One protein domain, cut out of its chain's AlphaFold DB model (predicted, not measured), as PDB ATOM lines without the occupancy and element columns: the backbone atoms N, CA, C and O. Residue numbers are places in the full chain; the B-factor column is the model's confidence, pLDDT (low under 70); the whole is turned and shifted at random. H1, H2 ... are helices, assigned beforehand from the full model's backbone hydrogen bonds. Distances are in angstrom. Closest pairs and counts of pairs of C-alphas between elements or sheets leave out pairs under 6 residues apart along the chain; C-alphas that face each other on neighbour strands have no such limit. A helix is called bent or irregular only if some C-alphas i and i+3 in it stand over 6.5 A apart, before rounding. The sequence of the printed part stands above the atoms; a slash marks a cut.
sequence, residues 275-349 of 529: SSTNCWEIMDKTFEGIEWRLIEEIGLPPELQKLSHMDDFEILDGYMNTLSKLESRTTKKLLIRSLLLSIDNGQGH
ATOM      1  N   SER A 275     226.699 227.240 194.286       49.91
ATOM      2  CA  SER A 275     226.795 227.503 192.843       49.91
ATOM      3  C   SER A 275     226.526 226.272 191.956       49.91
ATOM      4  O   SER A 275     227.109 226.132 190.886       49.91
ATOM      5  N   SER A 276     225.679 225.340 192.392       55.16
ATOM      6  CA  SER A 276     225.506 224.033 191.774       55.16
ATOM      7  C   SER A 276     224.047 223.728 191.464       55.16
ATOM      8  O   SER A 276     223.171 223.895 192.312       55.16
ATOM      9  N   THR A 277     223.832 223.125 190.302       61.47
ATOM     10  CA  THR A 277     222.603 222.442 189.871       61.47
ATOM     11  C   THR A 277     222.036 221.459 190.906       61.47
ATOM     12  O   THR A 277     220.825 221.263 190.957       61.47
ATOM     13  N   ASN A 278     222.876 220.908 191.793       67.50
ATOM     14  CA  ASN A 278     222.488 219.974 192.864       67.50
ATOM     15  C   ASN A 278     221.462 220.568 193.841       67.50
ATOM     16  O   ASN A 278     220.770 219.850 194.560       67.50
ATOM     17  N   CYS A 279     221.365 221.892 193.893       74.38
ATOM     18  CA  CYS A 279     220.491 222.588 194.812       74.38
ATOM     19  C   CYS A 279     219.000 222.381 194.465       74.38
ATOM     20  O   CYS A 279     218.161 222.237 195.359       74.38
ATOM     21  N   TRP A 280     218.686 222.242 193.173       81.69
ATOM     22  CA  TRP A 280     217.348 221.908 192.689       81.69
ATOM     23  C   TRP A 280     216.965 220.470 193.012       81.69
ATOM     24  O   TRP A 280     215.818 220.228 193.363       81.69
ATOM     25  N   GLU A 281     217.918 219.538 192.990       80.75
ATOM     26  CA  GLU A 281     217.688 218.139 193.375       80.75
ATOM     27  C   GLU A 281     217.371 217.997 194.874       80.75
ATOM     28  O   GLU A 281     216.544 217.175 195.270       80.75
ATOM     29  N   ILE A 282     217.992 218.823 195.727       78.12
ATOM     30  CA  ILE A 282     217.659 218.885 197.159       78.12
ATOM     31  C   ILE A 282     216.238 219.433 197.353       78.12
ATOM     32  O   ILE A 282     215.460 218.857 198.120       78.12
ATOM     33  N   MET A 283     215.876 220.513 196.647       80.44
ATOM     34  CA  MET A 283     214.502 221.037 196.675       80.44
ATOM     35  C   MET A 283     213.498 220.009 196.174       80.44
ATOM     36  O   MET A 283     212.433 219.881 196.763       80.44
ATOM     37  N   ASP A 284     213.848 219.247 195.142       86.38
ATOM     38  CA  ASP A 284     212.981 218.241 194.542       86.38
ATOM     39  C   ASP A 284     212.514 217.192 195.544       86.38
ATOM     40  O   ASP A 284     211.313 216.984 195.704       86.38
ATOM     41  N   LYS A 285     213.466 216.637 196.301       82.00
ATOM     42  CA  LYS A 285     213.194 215.682 197.383       82.00
ATOM     43  C   LYS A 285     212.410 216.311 198.527       82.00
ATOM     44  O   LYS A 285     211.575 215.667 199.144       82.00
ATOM     45  N   THR A 286     212.689 217.576 198.833       77.00
ATOM     46  CA  THR A 286     212.055 218.265 199.965       77.00
ATOM     47  C   THR A 286     210.619 218.680 199.645       77.00
ATOM     48  O   THR A 286     209.782 218.764 200.539       77.00
ATOM     49  N   PHE A 287     210.325 218.980 198.377       81.00
ATOM     50  CA  PHE A 287     209.032 219.502 197.923       81.00
ATOM     51  C   PHE A 287     208.126 218.395 197.374       81.00
ATOM     52  O   PHE A 287     207.089 218.676 196.764       81.00
ATOM     53  N   GLU A 288     208.498 217.134 197.578       78.69
ATOM     54  CA  GLU A 288     207.632 215.999 197.300       78.69
ATOM     55  C   GLU A 288     206.327 216.131 198.108       78.69
ATOM     56  O   GLU A 288     206.331 216.368 199.314       78.69
ATOM     57  N   GLY A 289     205.184 216.054 197.422       79.19
ATOM     58  CA  GLY A 289     203.859 216.200 198.039       79.19
ATOM     59  C   GLY A 289     203.436 217.633 198.398       79.19
ATOM     60  O   GLY A 289     202.301 217.827 198.828       79.19
ATOM     61  N   ILE A 290     204.284 218.649 198.190       85.31
ATOM     62  CA  ILE A 290     203.925 220.053 198.436       85.31
ATOM     63  C   ILE A 290     203.112 220.610 197.268       85.31
ATOM     64  O   ILE A 290     203.534 220.562 196.110       85.31
ATOM     65  N   GLU A 291     201.955 221.201 197.562       88.25
ATOM     66  CA  GLU A 291     201.118 221.836 196.545       88.25
ATOM     67  C   GLU A 291     201.696 223.175 196.063       88.25
ATOM     68  O   GLU A 291     202.075 224.039 196.854       88.25
ATOM     69  N   TRP A 292     201.662 223.398 194.745       89.19
ATOM     70  CA  TRP A 292     202.115 224.647 194.115       89.19
ATOM     71  C   TRP A 292     201.451 225.907 194.691       89.19
ATOM     72  O   TRP A 292     202.097 226.944 194.813       89.19
ATOM     73  N   ARG A 293     200.180 225.817 195.095       88.25
ATOM     74  CA  ARG A 293     199.439 226.943 195.674       88.25
ATOM     75  C   ARG A 293     200.130 227.518 196.913       88.25
ATOM     76  O   ARG A 293     200.173 228.733 197.075       88.25
ATOM     77  N   LEU A 294     200.712 226.662 197.753       86.44
ATOM     78  CA  LEU A 294     201.415 227.098 198.957       86.44
ATOM     79  C   LEU A 294     202.669 227.913 198.609       86.44
ATOM     80  O   LEU A 294     202.956 228.915 199.257       86.44
ATOM     81  N   ILE A 295     203.378 227.534 197.542       87.06
ATOM     82  CA  ILE A 295     204.519 228.300 197.019       87.06
ATOM     83  C   ILE A 295     204.065 229.671 196.503       87.06
ATOM     84  O   ILE A 295     204.732 230.676 196.744       87.06
ATOM     85  N   GLU A 296     202.913 229.743 195.833       86.38
ATOM     86  CA  GLU A 296     202.362 231.015 195.354       86.38
ATOM     87  C   GLU A 296     201.930 231.955 196.484       86.38
ATOM     88  O   GLU A 296     202.061 233.170 196.323       86.38
ATOM     89  N   GLU A 297     201.437 231.410 197.599       86.69
ATOM     90  CA  GLU A 297     201.058 232.169 198.799       86.69
ATOM     91  C   GLU A 297     202.284 232.699 199.557       86.69
ATOM     92  O   GLU A 297     202.266 233.835 200.030       86.69
ATOM     93  N   ILE A 298     203.363 231.913 199.635       86.56
ATOM     94  CA  ILE A 298     204.638 232.336 200.243       86.56
ATOM     95  C   ILE A 298     205.342 233.387 199.374       86.56
ATOM     96  O   ILE A 298     205.929 234.338 199.890       86.56
ATOM     97  N   GLY A 299     205.271 233.217 198.053       85.31
ATOM     98  CA  GLY A 299     206.021 234.008 197.088       85.31
ATOM     99  C   GLY A 299     207.458 233.511 196.911       85.31
ATOM    100  O   GLY A 299     208.040 232.857 197.777       85.31
ATOM    101  N   LEU A 300     208.046 233.825 195.755       85.94
ATOM    102  CA  LEU A 300     209.434 233.467 195.481       85.94
ATOM    103  C   LEU A 300     210.374 234.425 196.230       85.94
ATOM    104  O   LEU A 300     210.188 235.640 196.129       85.94
ATOM    105  N   PRO A 301     211.407 233.932 196.930       84.56
ATOM    106  CA  PRO A 301     212.420 234.789 197.531       84.56
ATOM    107  C   PRO A 301     213.197 235.580 196.457       84.56
ATOM    108  O   PRO A 301     213.342 235.084 195.336       84.56
ATOM    109  N   PRO A 302     213.706 236.794 196.760       83.56
ATOM    110  CA  PRO A 302     214.410 237.650 195.793       83.56
ATOM    111  C   PRO A 302     215.558 236.958 195.054       83.56
ATOM    112  O   PRO A 302     215.812 237.245 193.887       83.56
ATOM    113  N   GLU A 303     216.234 236.035 195.729       80.44
ATOM    114  CA  GLU A 303     217.336 235.243 195.195       80.44
ATOM    115  C   GLU A 303     216.881 234.336 194.033       80.44
ATOM    116  O   GLU A 303     217.604 234.189 193.051       80.44
ATOM    117  N   LEU A 304     215.651 233.800 194.082       85.81
ATOM    118  CA  LEU A 304     215.054 232.991 193.004       85.81
ATOM    119  C   LEU A 304     214.521 233.824 191.837       85.81
ATOM    120  O   LEU A 304     214.101 233.257 190.829       85.81
ATOM    121  N   GLN A 305     214.500 235.146 191.977       87.88
ATOM    122  CA  GLN A 305     214.021 236.071 190.951       87.88
ATOM    123  C   GLN A 305     215.171 236.740 190.185       87.88
ATOM    124  O   GLN A 305     214.913 237.596 189.340       87.88
ATOM    125  N   LYS A 306     216.428 236.421 190.530       86.38
ATOM    126  CA  LYS A 306     217.643 237.046 189.987       86.38
ATOM    127  C   LYS A 306     218.757 236.022 189.761       86.38
ATOM    128  O   LYS A 306     219.906 236.250 190.138       86.38
ATOM    129  N   LEU A 307     218.414 234.885 189.158       86.81
ATOM    130  CA  LEU A 307     219.412 233.946 188.652       86.81
ATOM    131  C   LEU A 307     220.256 234.665 187.592       86.81
ATOM    132  O   LEU A 307     219.711 235.312 186.701       86.81
ATOM    133  N   SER A 308     221.578 234.609 187.735       86.06
ATOM    134  CA  SER A 308     222.509 235.353 186.881       86.06
ATOM    135  C   SER A 308     222.731 234.666 185.534       86.06
ATOM    136  O   SER A 308     222.574 233.450 185.429       86.06
ATOM    137  N   HIS A 309     223.136 235.452 184.528       85.75
ATOM    138  CA  HIS A 309     223.529 234.973 183.196       85.75
ATOM    139  C   HIS A 309     222.420 234.210 182.453       85.75
ATOM    140  O   HIS A 309     222.648 233.149 181.876       85.75
ATOM    141  N   MET A 310     221.191 234.735 182.485       90.62
ATOM    142  CA  MET A 310     220.056 234.145 181.758       90.62
ATOM    143  C   MET A 310     220.048 234.530 180.269       90.62
ATOM    144  O   MET A 310     219.115 234.183 179.547       90.62
ATOM    145  N   ASP A 311     221.051 235.265 179.800       86.81
ATOM    146  CA  ASP A 311     221.384 235.518 178.397       86.81
ATOM    147  C   ASP A 311     222.369 234.487 177.814       86.81
ATOM    148  O   ASP A 311     222.509 234.396 176.595       86.81
ATOM    149  N   ASP A 312     223.011 233.673 178.658       88.38
ATOM    150  CA  ASP A 312     223.901 232.594 178.233       88.38
ATOM    151  C   ASP A 312     223.122 231.283 178.023       88.38
ATOM    152  O   ASP A 312     222.585 230.673 178.956       88.38
ATOM    153  N   PHE A 313     223.064 230.826 176.770       88.56
ATOM    154  CA  PHE A 313     222.348 229.606 176.405       88.56
ATOM    155  C   PHE A 313     222.995 228.323 176.943       88.56
ATOM    156  O   PHE A 313     222.273 227.345 177.124       88.56
ATOM    157  N   GLU A 314     224.299 228.301 177.238       87.94
ATOM    158  CA  GLU A 314     224.950 227.144 177.873       87.94
ATOM    159  C   GLU A 314     224.469 226.990 179.321       87.94
ATOM    160  O   GLU A 314     224.129 225.893 179.773       87.94
ATOM    161  N   ILE A 315     224.339 228.114 180.031       86.56
ATOM    162  CA  ILE A 315     223.803 228.146 181.396       86.56
ATOM    163  C   ILE A 315     222.323 227.754 181.399       86.56
ATOM    164  O   ILE A 315     221.908 226.920 182.212       86.56
ATOM    165  N   LEU A 316     221.521 228.302 180.477       89.00
ATOM    166  CA  LEU A 316     220.117 227.910 180.329       89.00
ATOM    167  C   LEU A 316     219.968 226.421 180.008       89.00
ATOM    168  O   LEU A 316     219.117 225.767 180.612       89.00
ATOM    169  N   ASP A 317     220.793 225.865 179.118       88.62
ATOM    170  CA  ASP A 317     220.787 224.432 178.811       88.62
ATOM    171  C   ASP A 317     221.120 223.590 180.053       88.62
ATOM    172  O   ASP A 317     220.439 222.605 180.343       88.62
ATOM    173  N   GLY A 318     222.073 224.030 180.882       89.00
ATOM    174  CA  GLY A 318     222.349 223.429 182.191       89.00
ATOM    175  C   GLY A 318     221.115 223.372 183.107       89.00
ATOM    176  O   GLY A 318     220.832 222.334 183.725       89.00
ATOM    177  N   TYR A 319     220.322 224.446 183.155       90.69
ATOM    178  CA  TYR A 319     219.053 224.458 183.889       90.69
ATOM    179  C   TYR A 319     217.982 223.575 183.243       90.69
ATOM    180  O   TYR A 319     217.244 222.909 183.967       90.69
ATOM    181  N   MET A 320     217.897 223.519 181.913       92.06
ATOM    182  CA  MET A 320     216.953 222.644 181.204       92.06
ATOM    183  C   MET A 320     217.274 221.158 181.437       92.06
ATOM    184  O   MET A 320     216.378 220.356 181.729       92.06
ATOM    185  N   ASN A 321     218.559 220.801 181.416       90.31
ATOM    186  CA  ASN A 321     219.048 219.474 181.783       90.31
ATOM    187  C   ASN A 321     218.691 219.139 183.235       90.31
ATOM    188  O   ASN A 321     218.232 218.032 183.515       90.31
ATOM    189  N   THR A 322     218.833 220.098 184.153       90.44
ATOM    190  CA  THR A 322     218.400 219.933 185.549       90.44
ATOM    191  C   THR A 322     216.888 219.715 185.631       90.44
ATOM    192  O   THR A 322     216.452 218.733 186.223       90.44
ATOM    193  N   LEU A 323     216.090 220.551 184.958       92.81
ATOM    194  CA  LEU A 323     214.626 220.474 184.918       92.81
ATOM    195  C   LEU A 323     214.119 219.089 184.487       92.81
ATOM    196  O   LEU A 323     213.130 218.605 185.040       92.81
ATOM    197  N   SER A 324     214.792 218.443 183.527       91.56
ATOM    198  CA  SER A 324     214.415 217.100 183.058       91.56
ATOM    199  C   SER A 324     214.559 216.008 184.116       91.56
ATOM    200  O   SER A 324     213.787 215.051 184.100       91.56
ATOM    201  N   LYS A 325     215.519 216.163 185.034       91.56
ATOM    202  CA  LYS A 325     215.856 215.175 186.067       91.56
ATOM    203  C   LYS A 325     214.975 215.280 187.306       91.56
ATOM    204  O   LYS A 325     214.917 214.330 188.074       91.56
ATOM    205  N   LEU A 326     214.315 216.421 187.505       91.44
ATOM    206  CA  LEU A 326     213.421 216.631 188.640       91.44
ATOM    207  C   LEU A 326     212.196 215.709 188.531       91.44
ATOM    208  O   LEU A 326     211.655 215.490 187.443       91.44
ATOM    209  N   GLU A 327     211.713 215.209 189.656       91.31
ATOM    210  CA  GLU A 327     210.523 214.369 189.768       91.31
ATOM    211  C   GLU A 327     209.310 215.198 190.213       91.31
ATOM    212  O   GLU A 327     208.218 215.059 189.649       91.31
ATOM    213  N   SER A 328     209.491 216.137 191.149       90.81
ATOM    214  CA  SER A 328     208.396 216.942 191.690       90.81
ATOM    215  C   SER A 328     207.878 217.957 190.673       90.81
ATOM    216  O   SER A 328     208.579 218.859 190.200       90.81
ATOM    217  N   ARG A 329     206.571 217.880 190.388       91.94
ATOM    218  CA  ARG A 329     205.861 218.870 189.561       91.94
ATOM    219  C   ARG A 329     205.997 220.283 190.137       91.94
ATOM    220  O   ARG A 329     206.098 221.239 189.369       91.94
ATOM    221  N   THR A 330     205.997 220.420 191.461       91.62
ATOM    222  CA  THR A 330     206.105 221.709 192.158       91.62
ATOM    223  C   THR A 330     207.488 222.319 191.967       91.62
ATOM    224  O   THR A 330     207.587 223.494 191.620       91.62
ATOM    225  N   THR A 331     208.547 221.520 192.082       90.56
ATOM    226  CA  THR A 331     209.926 221.983 191.869       90.56
ATOM    227  C   THR A 331     210.178 222.354 190.414       90.56
ATOM    228  O   THR A 331     210.779 223.391 190.145       90.56
ATOM    229  N   LYS A 332     209.635 221.586 189.457       93.56
ATOM    230  CA  LYS A 332     209.684 221.956 188.032       93.56
ATOM    231  C   LYS A 332     209.039 223.313 187.769       93.56
ATOM    232  O   LYS A 332     209.634 224.159 187.108       93.56
ATOM    233  N   LYS A 333     207.835 223.534 188.306       94.94
ATOM    234  CA  LYS A 333     207.139 224.824 188.196       94.94
ATOM    235  C   LYS A 333     207.932 225.961 188.832       94.94
ATOM    236  O   LYS A 333     208.015 227.033 188.242       94.94
ATOM    237  N   LEU A 334     208.530 225.716 189.999       92.12
ATOM    238  CA  LEU A 334     209.367 226.695 190.683       92.12
ATOM    239  C   LEU A 334     210.563 227.096 189.819       92.12
ATOM    240  O   LEU A 334     210.760 228.284 189.597       92.12
ATOM    241  N   LEU A 335     211.300 226.119 189.282       92.69
ATOM    242  CA  LEU A 335     212.448 226.371 188.412       92.69
ATOM    243  C   LEU A 335     212.041 227.166 187.165       92.69
ATOM    244  O   LEU A 335     212.653 228.188 186.872       92.69
ATOM    245  N   ILE A 336     210.971 226.760 186.473       95.50
ATOM    246  CA  ILE A 336     210.466 227.486 185.295       95.50
ATOM    247  C   ILE A 336     210.127 228.940 185.658       95.50
ATOM    248  O   ILE A 336     210.599 229.863 184.992       95.50
ATOM    249  N   ARG A 337     209.377 229.157 186.749       95.12
ATOM    250  CA  ARG A 337     209.010 230.500 187.219       95.12
ATOM    251  C   ARG A 337     210.238 231.337 187.572       95.12
ATOM    252  O   ARG A 337     210.275 232.519 187.240       95.12
ATOM    253  N   SER A 338     211.222 230.745 188.244       93.12
ATOM    254  CA  SER A 338     212.471 231.408 188.626       93.12
ATOM    255  C   SER A 338     213.273 231.869 187.417       93.12
ATOM    256  O   SER A 338     213.739 233.007 187.395       93.12
ATOM    257  N   LEU A 339     213.397 231.023 186.394       94.44
ATOM    258  CA  LEU A 339     214.106 231.368 185.162       94.44
ATOM    259  C   LEU A 339     213.398 232.505 184.416       94.44
ATOM    260  O   LEU A 339     214.029 233.506 184.086       94.44
ATOM    261  N   LEU A 340     212.079 232.393 184.216       96.25
ATOM    262  CA  LEU A 340     211.296 233.417 183.518       96.25
ATOM    263  C   LEU A 340     211.332 234.767 184.246       96.25
ATOM    264  O   LEU A 340     211.586 235.789 183.613       96.25
ATOM    265  N   LEU A 341     211.149 234.786 185.572       94.50
ATOM    266  CA  LEU A 341     211.252 236.021 186.360       94.50
ATOM    267  C   LEU A 341     212.657 236.618 186.337       94.50
ATOM    268  O   LEU A 341     212.794 237.837 186.332       94.50
ATOM    269  N   SER A 342     213.700 235.787 186.331       93.19
ATOM    270  CA  SER A 342     215.078 236.282 186.256       93.19
ATOM    271  C   SER A 342     215.336 236.990 184.926       93.19
ATOM    272  O   SER A 342     215.919 238.074 184.915       93.19
ATOM    273  N   ILE A 343     214.829 236.436 183.818       94.69
ATOM    274  CA  ILE A 343     214.875 237.073 182.495       94.69
ATOM    275  C   ILE A 343     214.117 238.410 182.510       94.69
ATOM    276  O   ILE A 343     214.672 239.423 182.089       94.69
ATOM    277  N   ASP A 344     212.894 238.437 183.046       93.69
ATOM    278  CA  ASP A 344     212.058 239.649 183.147       93.69
ATOM    279  C   ASP A 344     212.677 240.741 184.035       93.69
ATOM    280  O   ASP A 344     212.592 241.928 183.734       93.69
ATOM    281  N   ASN A 345     213.416 240.342 185.073       91.44
ATOM    282  CA  ASN A 345     214.191 241.237 185.938       91.44
ATOM    283  C   ASN A 345     215.544 241.672 185.336       91.44
ATOM    284  O   ASN A 345     216.428 242.142 186.060       91.44
ATOM    285  N   GLY A 346     215.724 241.524 184.022       88.19
ATOM    286  CA  GLY A 346     216.872 242.048 183.285       88.19
ATOM    287  C   GLY A 346     218.131 241.185 183.347       88.19
ATOM    288  O   GLY A 346     219.210 241.693 183.058       88.19
ATOM    289  N   GLN A 347     218.028 239.907 183.732       87.69
ATOM    290  CA  GLN A 347     219.154 238.961 183.642       87.69
ATOM    291  C   GLN A 347     219.257 238.276 182.271       87.69
ATOM    292  O   GLN A 347     220.184 237.501 182.058       87.69
ATOM    293  N   GLY A 348     218.311 238.521 181.362       88.00
ATOM    294  CA  GLY A 348     218.282 237.940 180.021       88.00
ATOM    295  C   GLY A 348     217.436 238.771 179.055       88.00
ATOM    296  O   GLY A 348     217.057 239.903 179.354       88.00
ATOM    297  N   HIS A 349     217.116 238.198 177.896       89.75
ATOM    298  CA  HIS A 349     216.287 238.837 176.869       89.75
ATOM    299  C   HIS A 349     215.155 237.913 176.401       89.75
ATOM    300  O   HIS A 349     215.122 236.728 176.729       89.75
TER     301      HIS A 349
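Overview. This is residues 275 to 349 of the 529 residues of the protein "DEBR0S1_04214g1_1" of Dekkera bruxellensis (UniProt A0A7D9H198). The long helix H5 runs through the core beside H4, which runs the opposite way, and three shorter helices, H1, H2 and H3, are strung in an arc over one side of this loose pair. H1 packs on H5 through residues 331 to 335 and H3 through residues 338 to 345, while H2 sits near the first residues of H5; contacts between the helices are few. The printed part has 75 residues with five named helices, in the order H1, H2, H3, H4, H5, and no named strand, and its class is all helix. It is compact, with a radius of gyration of the C-alphas of 12.0 A, and the C-alphas span 33 by 25 by 17 A along their three main axes.

Along the chain. H5, the longest helix, holds residues 329 to 347 and is 24.8 A from first to last C-alpha; it begins with C-alpha 329 at (205.861, 218.870, 189.561) and ends with C-alpha 347 at (219.154, 238.961, 183.642). H5 is irregular: C-alphas 344 and 347 are 7.1 A apart, where about 5 A is the distance in a regular helix, and its line is a rough one. H4, before it in the chain, holds residues 313 to 325 and is 18.5 A long. H1 holds residues 278 to 286 and is 12.7 A long, beginning with C-alpha 278 at (222.488, 219.974, 192.864). H2 holds residues 292 to 298 and is 10.2 A long. H3, residues 302 to 305, has four residues and is 5.1 A long.

Arrangement. H5 touches H1 and H3. H1 touches residues 331 to 335 of H5 alone, and the closest C-alphas of the two helices are those of Asp 284 and Thr 331, 5.5 A apart. H1 and H5 run opposite ways at a steep tilt of 42 degrees. H3 touches residues 338 to 345 of H5 alone; the closest C-alphas are those of Gln 305 and Ser 342, 4.8 A apart. H4 and H5 are close but not clearly touching, with the C-alphas of Leu 323 and Lys 332 the closest at 6.0 A, and they run opposite ways at a shallow tilt of 14 degrees. H2 and H5 are also close but not clearly touching: the closest C-alphas, those of Trp 292 and Thr 330, are 5.3 A apart, and the two run the same way at a steep tilt of 50 degrees. H1 and H4 are close but not clearly touching, with the C-alphas of Trp 280 and Thr 322 the closest at 7.5 A; they run the same way at a shallow tilt of 29 degrees. Among the pairs that are apart are H1 and H3, H2 and H4, and H3 and H4. In H1 and H2 every O i to N i+4 pair is within hydrogen-bond range. In H4 8 of 9 such pairs are within range and in H5 13 of 15; H3 is too short for such a pair.

Size, cuts and confidence. The two C-alphas farthest apart are those of Gly 289 and His 349, at 33.4 A, and the first and last printed C-alphas, those of Ser 275 and His 349, are 22.2 A apart. The printed part has no cut. The links from H1 to H2, from H2 to H3 and from H4 to H5 are tight; the link from H3 to H4, with 7 residues, is short, and no link is long. The mean pLDDT of the printed part is 86.5. Confidence is low, under 70, at residues 275 to 278, of which 278 belongs to H1; the mean is 79 in H1 and 93 in H5.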